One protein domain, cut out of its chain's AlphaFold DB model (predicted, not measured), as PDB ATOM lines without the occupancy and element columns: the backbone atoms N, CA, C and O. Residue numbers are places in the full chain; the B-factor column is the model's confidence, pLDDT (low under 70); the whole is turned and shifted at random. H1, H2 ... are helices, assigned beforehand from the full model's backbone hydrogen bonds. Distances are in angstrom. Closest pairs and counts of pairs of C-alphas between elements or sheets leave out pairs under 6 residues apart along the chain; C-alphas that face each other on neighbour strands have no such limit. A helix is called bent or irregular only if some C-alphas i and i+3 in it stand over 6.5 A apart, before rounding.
ATOM      1  N   VAL A   6     -35.386  33.432  13.672       49.41
ATOM      2  CA  VAL A   6     -35.742  32.118  13.106       49.41
ATOM      3  C   VAL A   6     -36.405  32.285  11.736       49.41
ATOM      4  O   VAL A   6     -35.997  31.622  10.793       49.41
ATOM      5  N   GLY A   7     -37.297  33.270  11.578       47.19
ATOM      6  CA  GLY A   7     -37.940  33.553  10.284       47.19
ATOM      7  C   GLY A   7     -36.982  34.048   9.188       47.19
ATOM      8  O   GLY A   7     -37.262  33.918   8.004       47.19
ATOM      9  N   LEU A   8     -35.817  34.588   9.563       46.62
ATOM     10  CA  LEU A   8     -34.763  34.983   8.617       46.62
ATOM     11  C   LEU A   8     -33.921  33.786   8.132       46.62
ATOM     12  O   LEU A   8     -33.340  33.856   7.050       46.62
ATOM     13  N   LEU A   9     -33.886  32.679   8.887       48.38
ATOM     14  CA  LEU A   9     -33.292  31.409   8.449       48.38
ATOM     15  C   LEU A   9     -34.211  30.623   7.492       48.38
ATOM     16  O   LEU A   9     -33.726  29.740   6.788       48.38
ATOM     17  N   ASP A  10     -35.489  30.982   7.346       49.62
ATOM     18  CA  ASP A  10     -36.389  30.343   6.368       49.62
ATOM     19  C   ASP A  10     -35.990  30.609   4.901       49.62
ATOM     20  O   ASP A  10     -36.465  29.938   3.981       49.62
ATOM     21  N   ILE A  11     -35.035  31.516   4.653       49.94
ATOM     22  CA  ILE A  11     -34.377  31.682   3.345       49.94
ATOM     23  C   ILE A  11     -33.737  30.364   2.865       49.94
ATOM     24  O   ILE A  11     -33.683  30.119   1.657       49.94
ATOM     25  N   PHE A  12     -33.330  29.473   3.779       50.31
ATOM     26  CA  PHE A  12     -32.818  28.140   3.441       50.31
ATOM     27  C   PHE A  12     -33.888  27.187   2.875       50.31
ATOM     28  O   PHE A  12     -33.533  26.226   2.197       50.31
ATOM     29  N   HIS A  13     -35.182  27.448   3.082       53.50
ATOM     30  CA  HIS A  13     -36.272  26.732   2.404       53.50
ATOM     31  C   HIS A  13     -36.681  27.408   1.085       53.50
ATOM     32  O   HIS A  13     -37.138  26.743   0.156       53.50
ATOM     33  N   ILE A  14     -36.499  28.725   0.967       52.19
ATOM     34  CA  ILE A  14     -36.902  29.489  -0.222       52.19
ATOM     35  C   ILE A  14     -35.860  29.388  -1.343       52.19
ATOM     36  O   ILE A  14     -36.218  29.166  -2.498       52.19
ATOM     37  N   ALA A  15     -34.572  29.554  -1.047       57.75
ATOM     38  CA  ALA A  15     -33.567  29.643  -2.108       57.75
ATOM     39  C   ALA A  15     -33.247  28.281  -2.770       57.75
ATOM     40  O   ALA A  15     -33.231  28.221  -3.996       57.75
ATOM     41  N   PRO A  16     -33.048  27.174  -2.031       61.88
ATOM     42  CA  PRO A  16     -32.642  25.901  -2.635       61.88
ATOM     43  C   PRO A  16     -33.786  24.955  -3.091       61.88
ATOM     44  O   PRO A  16     -33.878  24.656  -4.292       61.88
ATOM     45  N   PRO A  17     -34.688  24.459  -2.213       62.28
ATOM     46  CA  PRO A  17     -35.665  23.447  -2.606       62.28
ATOM     47  C   PRO A  17     -36.849  24.048  -3.368       62.28
ATOM     48  O   PRO A  17     -37.299  23.430  -4.327       62.28
ATOM     49  N   GLN A  18     -37.310  25.262  -3.037       69.06
ATOM     50  CA  GLN A  18     -38.385  25.906  -3.801       69.06
ATOM     51  C   GLN A  18     -37.933  26.265  -5.223       69.06
ATOM     52  O   GLN A  18     -38.664  25.993  -6.174       69.06
ATOM     53  N   HIS A  19     -36.719  26.803  -5.401       68.38
ATOM     54  CA  HIS A  19     -36.158  27.044  -6.735       68.38
ATOM     55  C   HIS A  19     -36.059  25.744  -7.547       68.38
ATOM     56  O   HIS A  19     -36.434  25.706  -8.717       68.38
ATOM     57  N   THR A  20     -35.630  24.650  -6.914       67.38
ATOM     58  CA  THR A  20     -35.571  23.328  -7.556       67.38
ATOM     59  C   THR A  20     -36.966  22.823  -7.925       67.38
ATOM     60  O   THR A  20     -37.179  22.411  -9.065       67.38
ATOM     61  N   ALA A  21     -37.932  22.929  -7.009       70.50
ATOM     62  CA  ALA A  21     -39.325  22.537  -7.212       70.50
ATOM     63  C   ALA A  21     -39.946  23.206  -8.445       70.50
ATOM     64  O   ALA A  21     -40.571  22.532  -9.266       70.50
ATOM     65  N   VAL A  22     -39.730  24.514  -8.618       78.12
ATOM     66  CA  VAL A  22     -40.329  25.278  -9.726       78.12
ATOM     67  C   VAL A  22     -39.533  25.221 -11.032       78.12
ATOM     68  O   VAL A  22     -40.080  25.584 -12.075       78.12
ATOM     69  N   ASN A  23     -38.263  24.798 -10.999       73.69
ATOM     70  CA  ASN A  23     -37.356  24.840 -12.154       73.69
ATOM     71  C   ASN A  23     -37.072  23.454 -12.766       73.69
ATOM     72  O   ASN A  23     -37.054  23.288 -13.986       73.69
ATOM     73  N   TYR A  24     -36.937  22.408 -11.949       72.50
ATOM     74  CA  TYR A  24     -36.466  21.095 -12.404       72.50
ATOM     75  C   TYR A  24     -37.327  20.474 -13.522       72.50
ATOM     76  O   TYR A  24     -36.800  19.963 -14.517       72.50
ATOM     77  N   LEU A  25     -38.656  20.571 -13.392       79.12
ATOM     78  CA  LEU A  25     -39.617  20.039 -14.366       79.12
ATOM     79  C   LEU A  25     -40.044  21.053 -15.434       79.12
ATOM     80  O   LEU A  25     -40.939  20.752 -16.221       79.12
ATOM     81  N   GLN A  26     -39.413  22.229 -15.528       81.38
ATOM     82  CA  GLN A  26     -39.794  23.220 -16.545       81.38
ATOM     83  C   GLN A  26     -39.683  22.656 -17.961       81.38
ATOM     84  O   GLN A  26     -40.616  22.800 -18.739       81.38
ATOM     85  N   VAL A  27     -38.607  21.929 -18.275       79.81
ATOM     86  CA  VAL A  27     -38.458  21.270 -19.586       79.81
ATOM     87  C   VAL A  27     -39.516  20.188 -19.808       79.81
ATOM     88  O   VAL A  27     -40.007  20.051 -20.921       79.81
ATOM     89  N   TYR A  28     -39.900  19.446 -18.765       83.00
ATOM     90  CA  TYR A  28     -40.929  18.412 -18.885       83.00
ATOM     91  C   TYR A  28     -42.298  19.023 -19.219       83.00
ATOM     92  O   TYR A  28     -42.963  18.588 -20.152       83.00
ATOM     93  N   TYR A  29     -42.694  20.081 -18.506       84.38
ATOM     94  CA  TYR A  29     -44.016  20.684 -18.677       84.38
ATOM     95  C   TYR A  29     -44.116  21.688 -19.830       84.38
ATOM     96  O   TYR A  29     -45.208  21.866 -20.364       84.38
ATOM     97  N   GLN A  30     -43.019  22.360 -20.192       86.38
ATOM     98  CA  GLN A  30     -43.003  23.439 -21.193       86.38
ATOM     99  C   GLN A  30     -42.265  23.053 -22.485       86.38
ATOM    100  O   GLN A  30     -42.340  23.786 -23.467       86.38
ATOM    101  N   GLY A  31     -41.577  21.905 -22.522       82.94
ATOM    102  CA  GLY A  31     -40.906  21.416 -23.731       82.94
ATOM    103  C   GLY A  31     -41.888  21.060 -24.850       82.94
ATOM    104  O   GLY A  31     -41.605  21.306 -26.021       82.94
ATOM    105  N   PHE A  32     -43.071  20.551 -24.492       88.75
ATOM    106  CA  PHE A  32     -44.201  20.432 -25.411       88.75
ATOM    107  C   PHE A  32     -45.085  21.680 -25.302       88.75
ATOM    108  O   PHE A  32     -45.925  21.787 -24.410       88.75
ATOM    109  N   VAL A  33     -44.882  22.637 -26.214       87.69
ATOM    110  CA  VAL A  33     -45.450  23.999 -26.136       87.69
ATOM    111  C   VAL A  33     -46.980  24.007 -26.043       87.69
ATOM    112  O   VAL A  33     -47.542  24.864 -25.371       87.69
ATOM    113  N   ILE A  34     -47.663  23.033 -26.652       90.00
ATOM    114  CA  ILE A  34     -49.131  22.918 -26.605       90.00
ATOM    115  C   ILE A  34     -49.638  22.688 -25.173       90.00
ATOM    116  O   ILE A  34     -50.681  23.219 -24.807       90.00
ATOM    117  N   ASN A  35     -48.896  21.941 -24.350       88.38
ATOM    118  CA  ASN A  35     -49.285  21.641 -22.971       88.38
ATOM    119  C   ASN A  35     -49.253  22.884 -22.066       88.38
ATOM    120  O   ASN A  35     -50.066  23.019 -21.154       88.38
ATOM    121  N   LYS A  36     -48.304  23.795 -22.305       88.44
ATOM    122  CA  LYS A  36     -48.171  25.045 -21.551       88.44
ATOM    123  C   LYS A  36     -47.623  26.161 -22.448       88.44
ATOM    124  O   LYS A  36     -46.425  26.455 -22.391       88.44
ATOM    125  N   PRO A  37     -48.477  26.783 -23.277       88.81
ATOM    126  CA  PRO A  37     -48.037  27.816 -24.204       88.81
ATOM    127  C   PRO A  37     -47.626  29.080 -23.443       88.81
ATOM    128  O   PRO A  37     -48.246  29.453 -22.447       88.81
ATOM    129  N   SER A  38     -46.584  29.767 -23.919       86.94
ATOM    130  CA  SER A  38     -46.139  31.032 -23.312       86.94
ATOM    131  C   SER A  38     -47.102  32.190 -23.589       86.94
ATOM    132  O   SER A  38     -47.132  33.157 -22.832       86.94
ATOM    133  N   CYS A  39     -47.873  32.109 -24.675       86.94
ATOM    134  CA  CYS A  39     -48.880  33.091 -25.056       86.94
ATOM    135  C   CYS A  39     -49.966  32.459 -25.939       86.94
ATOM    136  O   CYS A  39     -49.780  31.380 -26.502       86.94
ATOM    137  N   VAL A  40     -51.089  33.166 -26.060       90.88
ATOM    138  CA  VAL A  40     -52.172  32.861 -27.000       90.88
ATOM    139  C   VAL A  40     -52.145  33.918 -28.104       90.88
ATOM    140  O   VAL A  40     -51.989  35.105 -27.817       90.88
ATOM    141  N   LEU A  41     -52.246  33.490 -29.361       90.69
ATOM    142  CA  LEU A  41     -52.094  34.353 -30.540       90.69
ATOM    143  C   LEU A  41     -53.413  34.931 -31.055       90.69
ATOM    144  O   LEU A  41     -53.413  35.856 -31.866       90.69
ATOM    145  N   THR A  42     -54.533  34.410 -30.569       92.25
ATOM    146  CA  THR A  42     -55.876  34.896 -30.871       92.25
ATOM    147  C   THR A  42     -56.505  35.521 -29.638       92.25
ATOM    148  O   THR A  42     -56.142  35.229 -28.498       92.25
ATOM    149  N   GLN A  43     -57.474  36.405 -29.863       92.56
ATOM    150  CA  GLN A  43     -58.267  36.934 -28.763       92.56
ATOM    151  C   GLN A  43     -59.128  35.821 -28.148       92.56
ATOM    152  O   GLN A  43     -59.609  34.946 -28.879       92.56
ATOM    153  N   PRO A  44     -59.338  35.847 -26.822       91.62
ATOM    154  CA  PRO A  44     -60.242  34.914 -26.175       91.62
ATOM    155  C   PRO A  44     -61.683  35.128 -26.674       91.62
ATOM    156  O   PRO A  44     -62.049  36.250 -27.037       91.62
ATOM    157  N   PRO A  45     -62.519  34.075 -26.684       93.31
ATOM    158  CA  PRO A  45     -63.925  34.200 -27.049       93.31
ATOM    159  C   PRO A  45     -64.649  35.175 -26.111       93.31
ATOM    160  O   PRO A  45     -64.421  35.188 -24.902       93.31
ATOM    161  N   THR A  46     -65.534  36.000 -26.672       94.75
ATOM    162  CA  THR A  46     -66.223  37.085 -25.948       94.75
ATOM    163  C   THR A  46     -67.546  36.655 -25.314       94.75
ATOM    164  O   THR A  46     -68.140  37.414 -24.551       94.75
ATOM    165  N   SER A  47     -68.017  35.442 -25.610       95.62
ATOM    166  CA  SER A  47     -69.252  34.878 -25.070       95.62
ATOM    167  C   SER A  47     -69.108  33.383 -24.787       95.62
ATOM    168  O   SER A  47     -68.292  32.690 -25.398       95.62
ATOM    169  N   LEU A  48     -69.934  32.873 -23.867       95.38
ATOM    170  CA  LEU A  48     -69.998  31.443 -23.559       95.38
ATOM    171  C   LEU A  48     -70.424  30.618 -24.781       95.38
ATOM    172  O   LEU A  48     -69.871  29.554 -25.020       95.38
ATOM    173  N   GLU A  49     -71.366  31.127 -25.577       95.81
ATOM    174  CA  GLU A  49     -71.800  30.480 -26.821       95.81
ATOM    175  C   GLU A  49     -70.637  30.336 -27.812       95.81
ATOM    176  O   GLU A  49     -70.422  29.256 -28.357       95.81
ATOM    177  N   SER A  50     -69.818  31.385 -27.972       92.56
ATOM    178  CA  SER A  50     -68.620  31.329 -28.812       92.56
ATOM    179  C   SER A  50     -67.585  30.339 -28.279       92.56
ATOM    180  O   SER A  50     -66.940  29.678 -29.086       92.56
ATOM    181  N   LEU A  51     -67.431  30.209 -26.958       93.50
ATOM    182  CA  LEU A  51     -66.536  29.219 -26.350       93.50
ATOM    183  C   LEU A  51     -67.046  27.781 -26.536       93.50
ATOM    184  O   LEU A  51     -66.248  26.877 -26.748       93.50
ATOM    185  N   LEU A  52     -68.358  27.549 -26.473       96.12
ATOM    186  CA  LEU A  52     -68.939  26.217 -26.687       96.12
ATOM    187  C   LEU A  52     -68.879  25.779 -28.156       96.12
ATOM    188  O   LEU A  52     -68.835  24.584 -28.435       96.12
ATOM    189  N   ALA A  53     -68.853  26.736 -29.083       96.00
ATOM    190  CA  ALA A  53     -68.696  26.485 -30.512       96.00
ATOM    191  C   ALA A  53     -67.224  26.371 -30.971       96.00
ATOM    192  O   ALA A  53     -66.990  26.185 -32.166       96.00
ATOM    193  N   TYR A  54     -66.238  26.496 -30.069       95.56
ATOM    194  CA  TYR A  54     -64.814  26.445 -30.430       95.56
ATOM    195  C   TYR A  54     -64.432  25.103 -31.056       95.56
ATOM    196  O   TYR A  54     -64.776  24.032 -30.552       95.56
ATOM    197  N   THR A  55     -63.658  25.167 -32.134       96.19
ATOM    198  CA  THR A  55     -63.187  23.990 -32.865       96.19
ATOM    199  C   THR A  55     -61.694  23.748 -32.650       96.19
ATOM    200  O   THR A  55     -60.957  24.610 -32.168       96.19
ATOM    201  N   GLU A  56     -61.205  22.579 -33.076       93.94
ATOM    202  CA  GLU A  56     -59.764  22.300 -33.126       93.94
ATOM    203  C   GLU A  56     -59.013  23.349 -33.959       93.94
ATOM    204  O   GLU A  56     -57.926  23.779 -33.582       93.94
ATOM    205  N   GLN A  57     -59.607  23.829 -35.056       93.50
ATOM    206  CA  GLN A  57     -58.986  24.859 -35.889       93.50
ATOM    207  C   GLN A  57     -58.805  26.178 -35.135       93.50
ATOM    208  O   GLN A  57     -57.823  26.883 -35.371       93.50
ATOM    209  N   ASP A  58     -59.723  26.515 -34.230       93.12
ATOM    210  CA  ASP A  58     -59.618  27.717 -33.405       93.12
ATOM    211  C   ASP A  58     -58.502  27.568 -32.365       93.12
ATOM    212  O   ASP A  58     -57.717  28.497 -32.176       93.12
ATOM    213  N   LEU A  59     -58.331  26.370 -31.791       91.19
ATOM    214  CA  LEU A  59     -57.191  26.048 -30.923       91.19
ATOM    215  C   LEU A  59     -55.856  26.085 -31.680       91.19
ATOM    216  O   LEU A  59     -54.879  26.640 -31.180       91.19
ATOM    217  N   VAL A  60     -55.804  25.551 -32.901       92.19
ATOM    218  CA  VAL A  60     -54.587  25.565 -33.727       92.19
ATOM    219  C   VAL A  60     -54.185  26.988 -34.113       92.19
ATOM    220  O   VAL A  60     -52.994  27.291 -34.145       92.19
ATOM    221  N   LYS A  61     -55.154  27.875 -34.368       91.69
ATOM    222  CA  LYS A  61     -54.898  29.307 -34.604       91.69
ATOM    223  C   LYS A  61     -54.433  30.028 -33.337       91.69
ATOM    224  O   LYS A  61     -53.624  30.946 -33.424       91.69
ATOM    225  N   ALA A  62     -54.959  29.634 -32.180       92.12
ATOM    226  CA  ALA A  62     -54.639  30.230 -30.889       92.12
ATOM    227  C   ALA A  62     -53.224  29.874 -30.401       92.12
ATOM    228  O   ALA A  62     -52.588  30.672 -29.709       92.12
ATOM    229  N   LEU A  63     -52.731  28.684 -30.753       92.19
ATOM    230  CA  LEU A  63     -51.439  28.157 -30.320       92.19
ATOM    231  C   LEU A  63     -50.318  28.453 -31.332       92.19
ATOM    232  O   LEU A  63     -50.559  28.525 -32.536       92.19
ATOM    233  N   PRO A  64     -49.051  28.540 -30.887       90.75
ATOM    234  CA  PRO A  64     -47.918  28.865 -31.759       90.75
ATOM    235  C   PRO A  64     -47.471  27.708 -32.683       90.75
ATOM    236  O   PRO A  64     -46.294  27.626 -33.021       90.75
ATOM    237  N   ILE A  65     -48.368  26.811 -33.113       88.00
ATOM    238  CA  ILE A  65     -48.039  25.604 -33.904       88.00
ATOM    239  C   ILE A  65     -47.410  25.969 -35.255       88.00
ATOM    240  O   ILE A  65     -46.388  25.410 -35.640       88.00
ATOM    241  N   ASN A  66     -47.983  26.954 -35.948       87.19
ATOM    242  CA  ASN A  66     -47.491  27.428 -37.245       87.19
ATOM    243  C   ASN A  66     -46.580  28.665 -37.120       87.19
ATOM    244  O   ASN A  66     -46.347  29.373 -38.097       87.19
ATOM    245  N   HIS A  67     -46.065  28.938 -35.916       88.81
ATOM    246  CA  HIS A  67     -45.242  30.107 -35.616       88.81
ATOM    247  C   HIS A  67     -43.858  29.684 -35.119       88.81
ATOM    248  O   HIS A  67     -43.563  29.730 -33.924       88.81
ATOM    249  N   THR A  68     -42.978  29.316 -36.055       89.00
ATOM    250  CA  THR A  68     -41.657  28.720 -35.784       89.00
ATOM    251  C   THR A  68     -40.833  29.487 -34.749       89.00
ATOM    252  O   THR A  68     -40.257  28.875 -33.857       89.00
ATOM    253  N   TYR A  69     -40.793  30.820 -34.821       89.62
ATOM    254  CA  TYR A  69     -40.022  31.632 -33.873       89.62
ATOM    255  C   TYR A  69     -40.579  31.582 -32.449       89.62
ATOM    256  O   TYR A  69     -39.821  31.446 -31.493       89.62
ATOM    257  N   GLN A  70     -41.900  31.682 -32.302       89.56
ATOM    258  CA  GLN A  70     -42.553  31.659 -30.995       89.56
ATOM    259  C   GLN A  70     -42.468  30.261 -30.388       89.56
ATOM    260  O   GLN A  70     -42.106  30.130 -29.225       89.56
ATOM    261  N   TRP A  71     -42.686  29.221 -31.198       89.69
ATOM    262  CA  TRP A  71     -42.490  27.837 -30.780       89.69
ATOM    263  C   TRP A  71     -41.052  27.577 -30.328       89.69
ATOM    264  O   TRP A  71     -40.831  27.001 -29.262       89.69
ATOM    265  N   LEU A  72     -40.069  28.035 -31.111       89.88
ATOM    266  CA  LEU A  72     -38.657  27.886 -30.777       89.88
ATOM    267  C   LEU A  72     -38.363  28.539 -29.428       89.88
ATOM    268  O   LEU A  72     -37.895  27.847 -28.531       89.88
ATOM    269  N   LEU A  73     -38.702  29.815 -29.248       88.44
ATOM    270  CA  LEU A  73     -38.455  30.531 -27.993       88.44
ATOM    271  C   LEU A  73     -39.170  29.875 -26.807       88.44
ATOM    272  O   LEU A  73     -38.527  29.610 -25.791       88.44
ATOM    273  N   SER A  74     -40.453  29.541 -26.944       87.25
ATOM    274  CA  SER A  74     -41.220  28.863 -25.893       87.25
ATOM    275  C   SER A  74     -40.609  27.522 -25.494       87.25
ATOM    276  O   SER A  74     -40.520  27.225 -24.305       87.25
ATOM    277  N   SER A  75     -40.136  26.733 -26.462       86.75
ATOM    278  CA  SER A  75     -39.498  25.442 -26.187       86.75
ATOM    279  C   SER A  75     -38.091  25.579 -25.594       86.75
ATOM    280  O   SER A  75     -37.676  24.710 -24.832       86.75
ATOM    281  N   HIS A  76     -37.357  26.655 -25.915       85.50
ATOM    282  CA  HIS A  76     -35.951  26.830 -25.531       85.50
ATOM    283  C   HIS A  76     -35.744  27.559 -24.202       85.50
ATOM    284  O   HIS A  76     -34.765  27.280 -23.510       85.50
ATOM    285  N   VAL A  77     -36.644  28.467 -23.809       85.56
ATOM    286  CA  VAL A  77     -36.553  29.191 -22.525       85.56
ATOM    287  C   VAL A  77     -36.355  28.245 -21.326       85.56
ATOM    288  O   VAL A  77     -35.441  28.495 -20.539       85.56
ATOM    289  N   PRO A  78     -37.083  27.117 -21.205       82.81
ATOM    290  CA  PRO A  78     -36.863  26.149 -20.128       82.81
ATOM    291  C   PRO A  78     -35.448  25.564 -20.082       82.81
ATOM    292  O   PRO A  78     -34.974  25.185 -19.014       82.81
ATOM    293  N   TYR A  79     -34.757  25.472 -21.220       78.94
ATOM    294  CA  TYR A  79     -33.381  24.974 -21.275       78.94
ATOM    295  C   TYR A  79     -32.367  26.028 -20.828       78.94
ATOM    296  O   TYR A  79     -31.360  25.672 -20.227       78.94
ATOM    297  N   LEU A  80     -32.644  27.314 -21.067       79.38
ATOM    298  CA  LEU A  80     -31.784  28.417 -20.624       79.38
ATOM    299  C   LEU A  80     -31.840  28.625 -19.106       79.38
ATOM    300  O   LEU A  80     -30.850  29.019 -18.498       79.38
ATOM    301  N   VAL A  81     -32.994  28.353 -18.491       72.12
ATOM    302  CA  VAL A  81     -33.229  28.574 -17.053       72.12
ATOM    303  C   VAL A  81     -32.794  27.375 -16.198       72.12
ATOM    304  O   VAL A  81     -32.681  27.494 -14.975       72.12
ATOM    305  N   LYS A  82     -32.442  26.241 -16.817       65.50
ATOM    306  CA  LYS A  82     -31.784  25.117 -16.136       65.50
ATOM    307  C   LYS A  82     -30.347  25.482 -15.740       65.50
ATOM    308  O   LYS A  82     -29.380  25.041 -16.351       65.50
ATOM    309  N   CYS A  83     -30.201  26.260 -14.672       50.56
ATOM    310  CA  CYS A  83     -28.931  26.449 -13.983       50.56
ATOM    311  C   CYS A  83     -28.654  25.196 -13.139       50.56
ATOM    312  O   CYS A  83     -29.293  24.977 -12.109       50.56
ATOM    313  N   VAL A  84     -27.762  24.323 -13.612       53.66
ATOM    314  CA  VAL A  84     -27.399  23.081 -12.916       53.66
ATOM    315  C   VAL A  84     -26.073  23.279 -12.191       53.66
ATOM    316  O   VAL A  84     -25.031  22.809 -12.633       53.66
ATOM    317  N   GLU A  85     -26.126  23.926 -11.032       53.16
ATOM    318  CA  GLU A  85     -25.133  23.707  -9.981       53.16
ATOM    319  C   GLU A  85     -25.845  23.038  -8.804       53.16
ATOM    320  O   GLU A  85     -26.604  23.644  -8.050       53.16
ATOM    321  N   THR A  86     -25.667  21.721  -8.699       52.06
ATOM    322  CA  THR A  86     -26.220  20.948  -7.581       52.06
ATOM    323  C   THR A  86     -25.332  21.123  -6.354       52.06
ATOM    324  O   THR A  86     -24.109  21.223  -6.478       52.06
ATOM    325  N   ALA A  87     -25.921  21.076  -5.157       51.22
ATOM    326  CA  ALA A  87     -25.186  21.104  -3.888       51.22
ATOM    327  C   ALA A  87     -24.003  20.125  -3.857       51.22
ATOM    328  O   ALA A  87     -22.936  20.423  -3.326       51.22
ATOM    329  N   ARG A  88     -24.198  18.955  -4.476       48.81
ATOM    330  CA  ARG A  88     -23.193  17.903  -4.602       48.81
ATOM    331  C   ARG A  88     -22.035  18.312  -5.511       48.81
ATOM    332  O   ARG A  88     -20.895  18.081  -5.141       48.81
ATOM    333  N   ALA A  89     -22.310  18.942  -6.653       51.66
ATOM    334  CA  ALA A  89     -21.265  19.451  -7.542       51.66
ATOM    335  C   ALA A  89     -20.438  20.563  -6.876       51.66
ATOM    336  O   ALA A  89     -19.235  20.647  -7.100       51.66
ATOM    337  N   ILE A  90     -21.056  21.385  -6.022       51.91
ATOM    338  CA  ILE A  90     -20.346  22.409  -5.242       51.91
ATOM    339  C   ILE A  90     -19.493  21.753  -4.143       51.91
ATOM    340  O   ILE A  90     -18.310  22.068  -4.034       51.91
ATOM    341  N   ALA A  91     -20.049  20.797  -3.388       54.62
ATOM    342  CA  ALA A  91     -19.339  20.077  -2.326       54.62
ATOM    343  C   ALA A  91     -18.183  19.198  -2.846       54.62
ATOM    344  O   ALA A  91     -17.146  19.099  -2.196       54.62
ATOM    345  N   GLU A  92     -18.335  18.582  -4.024       55.88
ATOM    346  CA  GLU A  92     -17.286  17.790  -4.688       55.88
ATOM    347  C   GLU A  92     -16.159  18.680  -5.252       55.88
ATOM    348  O   GLU A  92     -15.010  18.241  -5.321       55.88
ATOM    349  N   ASN A  93     -16.455  19.935  -5.618       52.22
ATOM    350  CA  ASN A  93     -15.470  20.882  -6.157       52.22
ATOM    351  C   ASN A  93     -14.779  21.747  -5.086       52.22
ATOM    352  O   ASN A  93     -13.669  22.235  -5.319       52.22
ATOM    353  N   SER A  94     -15.376  21.942  -3.907       52.91
ATOM    354  CA  SER A  94     -14.735  22.659  -2.801       52.91
ATOM    355  C   SER A  94     -13.760  21.738  -2.058       52.91
ATOM    356  O   SER A  94     -14.139  21.032  -1.130       52.91
ATOM    357  N   LYS A  95     -12.473  21.781  -2.422       50.00
ATOM    358  CA  LYS A  95     -11.367  21.110  -1.700       50.00
ATOM    359  C   LYS A  95     -11.094  21.670  -0.291       50.00
ATOM    360  O   LYS A  95     -10.103  21.297   0.330       50.00
ATOM    361  N   ASP A  96     -11.936  22.571   0.204       47.03
ATOM    362  CA  ASP A  96     -11.721  23.309   1.443       47.03
ATOM    363  C   ASP A  96     -12.531  22.680   2.585       47.03
ATOM    364  O   ASP A  96     -13.638  23.096   2.933       47.03
ATOM    365  N   THR A  97     -11.976  21.615   3.157       46.81
ATOM    366  CA  THR A  97     -12.559  20.833   4.260       46.81
ATOM    367  C   THR A  97     -12.623  21.580   5.600       46.81
ATOM    368  O   THR A  97     -13.076  21.005   6.585       46.81
ATOM    369  N   ALA A  98     -12.183  22.842   5.672       45.12
ATOM    370  CA  ALA A  98     -12.138  23.613   6.917       45.12
ATOM    371  C   ALA A  98     -13.271  24.648   7.069       45.12
ATOM    372  O   ALA A  98     -13.626  24.988   8.195       45.12
ATOM    373  N   ALA A  99     -13.864  25.137   5.972       45.84
ATOM    374  CA  ALA A  99     -14.899  26.182   6.024       45.84
ATOM    375  C   ALA A  99     -16.329  25.627   6.174       45.84
ATOM    376  O   ALA A  99     -17.227  26.323   6.643       45.84
ATOM    377  N   TYR A 100     -16.537  24.360   5.813       45.53
ATOM    378  CA  TYR A 100     -17.830  23.682   5.878       45.53
ATOM    379  C   TYR A 100     -17.816  22.647   6.997       45.53
ATOM    380  O   TYR A 100     -17.866  21.442   6.762       45.53
ATOM    381  N   GLY A 101     -17.783  23.125   8.240       42.50
ATOM    382  CA  GLY A 101     -18.212  22.340   9.395       42.50
ATOM    383  C   GLY A 101     -19.719  22.087   9.337       42.50
ATOM    384  O   GLY A 101     -20.445  22.502  10.231       42.50
ATOM    385  N   VAL A 102     -20.210  21.469   8.261       50.56
ATOM    386  CA  VAL A 102     -21.574  20.955   8.190       50.56
ATOM    387  C   VAL A 102     -21.588  19.737   9.111       50.56
ATOM    388  O   VAL A 102     -20.855  18.779   8.848       50.56
ATOM    389  N   PRO A 103     -22.345  19.759  10.222       48.44
ATOM    390  CA  PRO A 103     -22.382  18.636  11.146       48.44
ATOM    391  C   PRO A 103     -22.748  17.364  10.381       48.44
ATOM    392  O   PRO A 103     -23.665  17.382   9.562       48.44
TER     393      PRO A 103
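This is residues 6 to 103 of the 144 residues of an uncharacterized protein of Penicillium flavigenum (UniProt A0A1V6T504). This is a thin, open string of short helices, in which H3 and H6 make the one helix-to-helix contact, near the middle of the length. From H3 the chain goes out to H4 and folds back through H5 to H6, while H7 and the tail after it lead away towards the other end; H1 and H2 make an arm from H3, whose residues 6 to 15 stick out. The printed part has 98 residues, with seven named helices, H1 to H7 in order, and no named strand: the class is all helix. The whole is extended, with a radius of gyration of the C-alphas of 21.3 A and spans of 67 by 33 by 15 A.

Begin at H1, residues 6 to 9, which meets H2, residues 11 to 23, only through their link. H2 meets H3, residues 26 to 30, only through their link too. Look next at H6, residues 68 to 80: H3 and H6 touch, H6 with residues 74 to 79 alone, and the closest C-alphas, those of Val 27 and Pro 78, are 5.2 A apart. H2 and H6 are only just apart, their closest C-alphas at 8.1 A. H4, residues 48 to 52, and H5, residues 56 to 62, are apart from each other, and H5 and H6 are apart. H7, residues 87 to 93, is apart from H6. In H3, H4, H5 and H7 every O i to N i+4 pair is within hydrogen-bond range; in H2 it is 5 of 9 and in H6 7 of 9, and H1 is too short for such a pair.

Find C-alpha 6 at (-35.742, 32.118, 13.106), where H1 begins. H2 starts at C-alpha 11 and measures 17.2 A to C-alpha 23; it is irregular, but only just, with C-alphas 14 and 17 at 6.6 A. H3 follows, 5.7 A long, and H4 begins at C-alpha 48 at (-69.998, 31.443, -23.559). H5 is 9.7 A long. H6 measures 18.1 A and is also only just irregular, with C-alphas 75 and 78 at 6.6 A. H7 is 10.0 A long and ends at C-alpha 93 at (-15.470, 20.882, -6.157).

The two C-alphas farthest apart, those of Glu 49 and Ala 98, are 68.9 A from each other. The printed part has no cut. Look at residues 31 to 47 for the long link, from H3 to H4; the link from H6 to H7 is short and the other links are tight. Residues 6 to 15, 46 to 52 and 92 to 99 stand free. The mean pLDDT of the printed part is 74.7, and it is under 70 at residues 6 to 20 and 82 to 103.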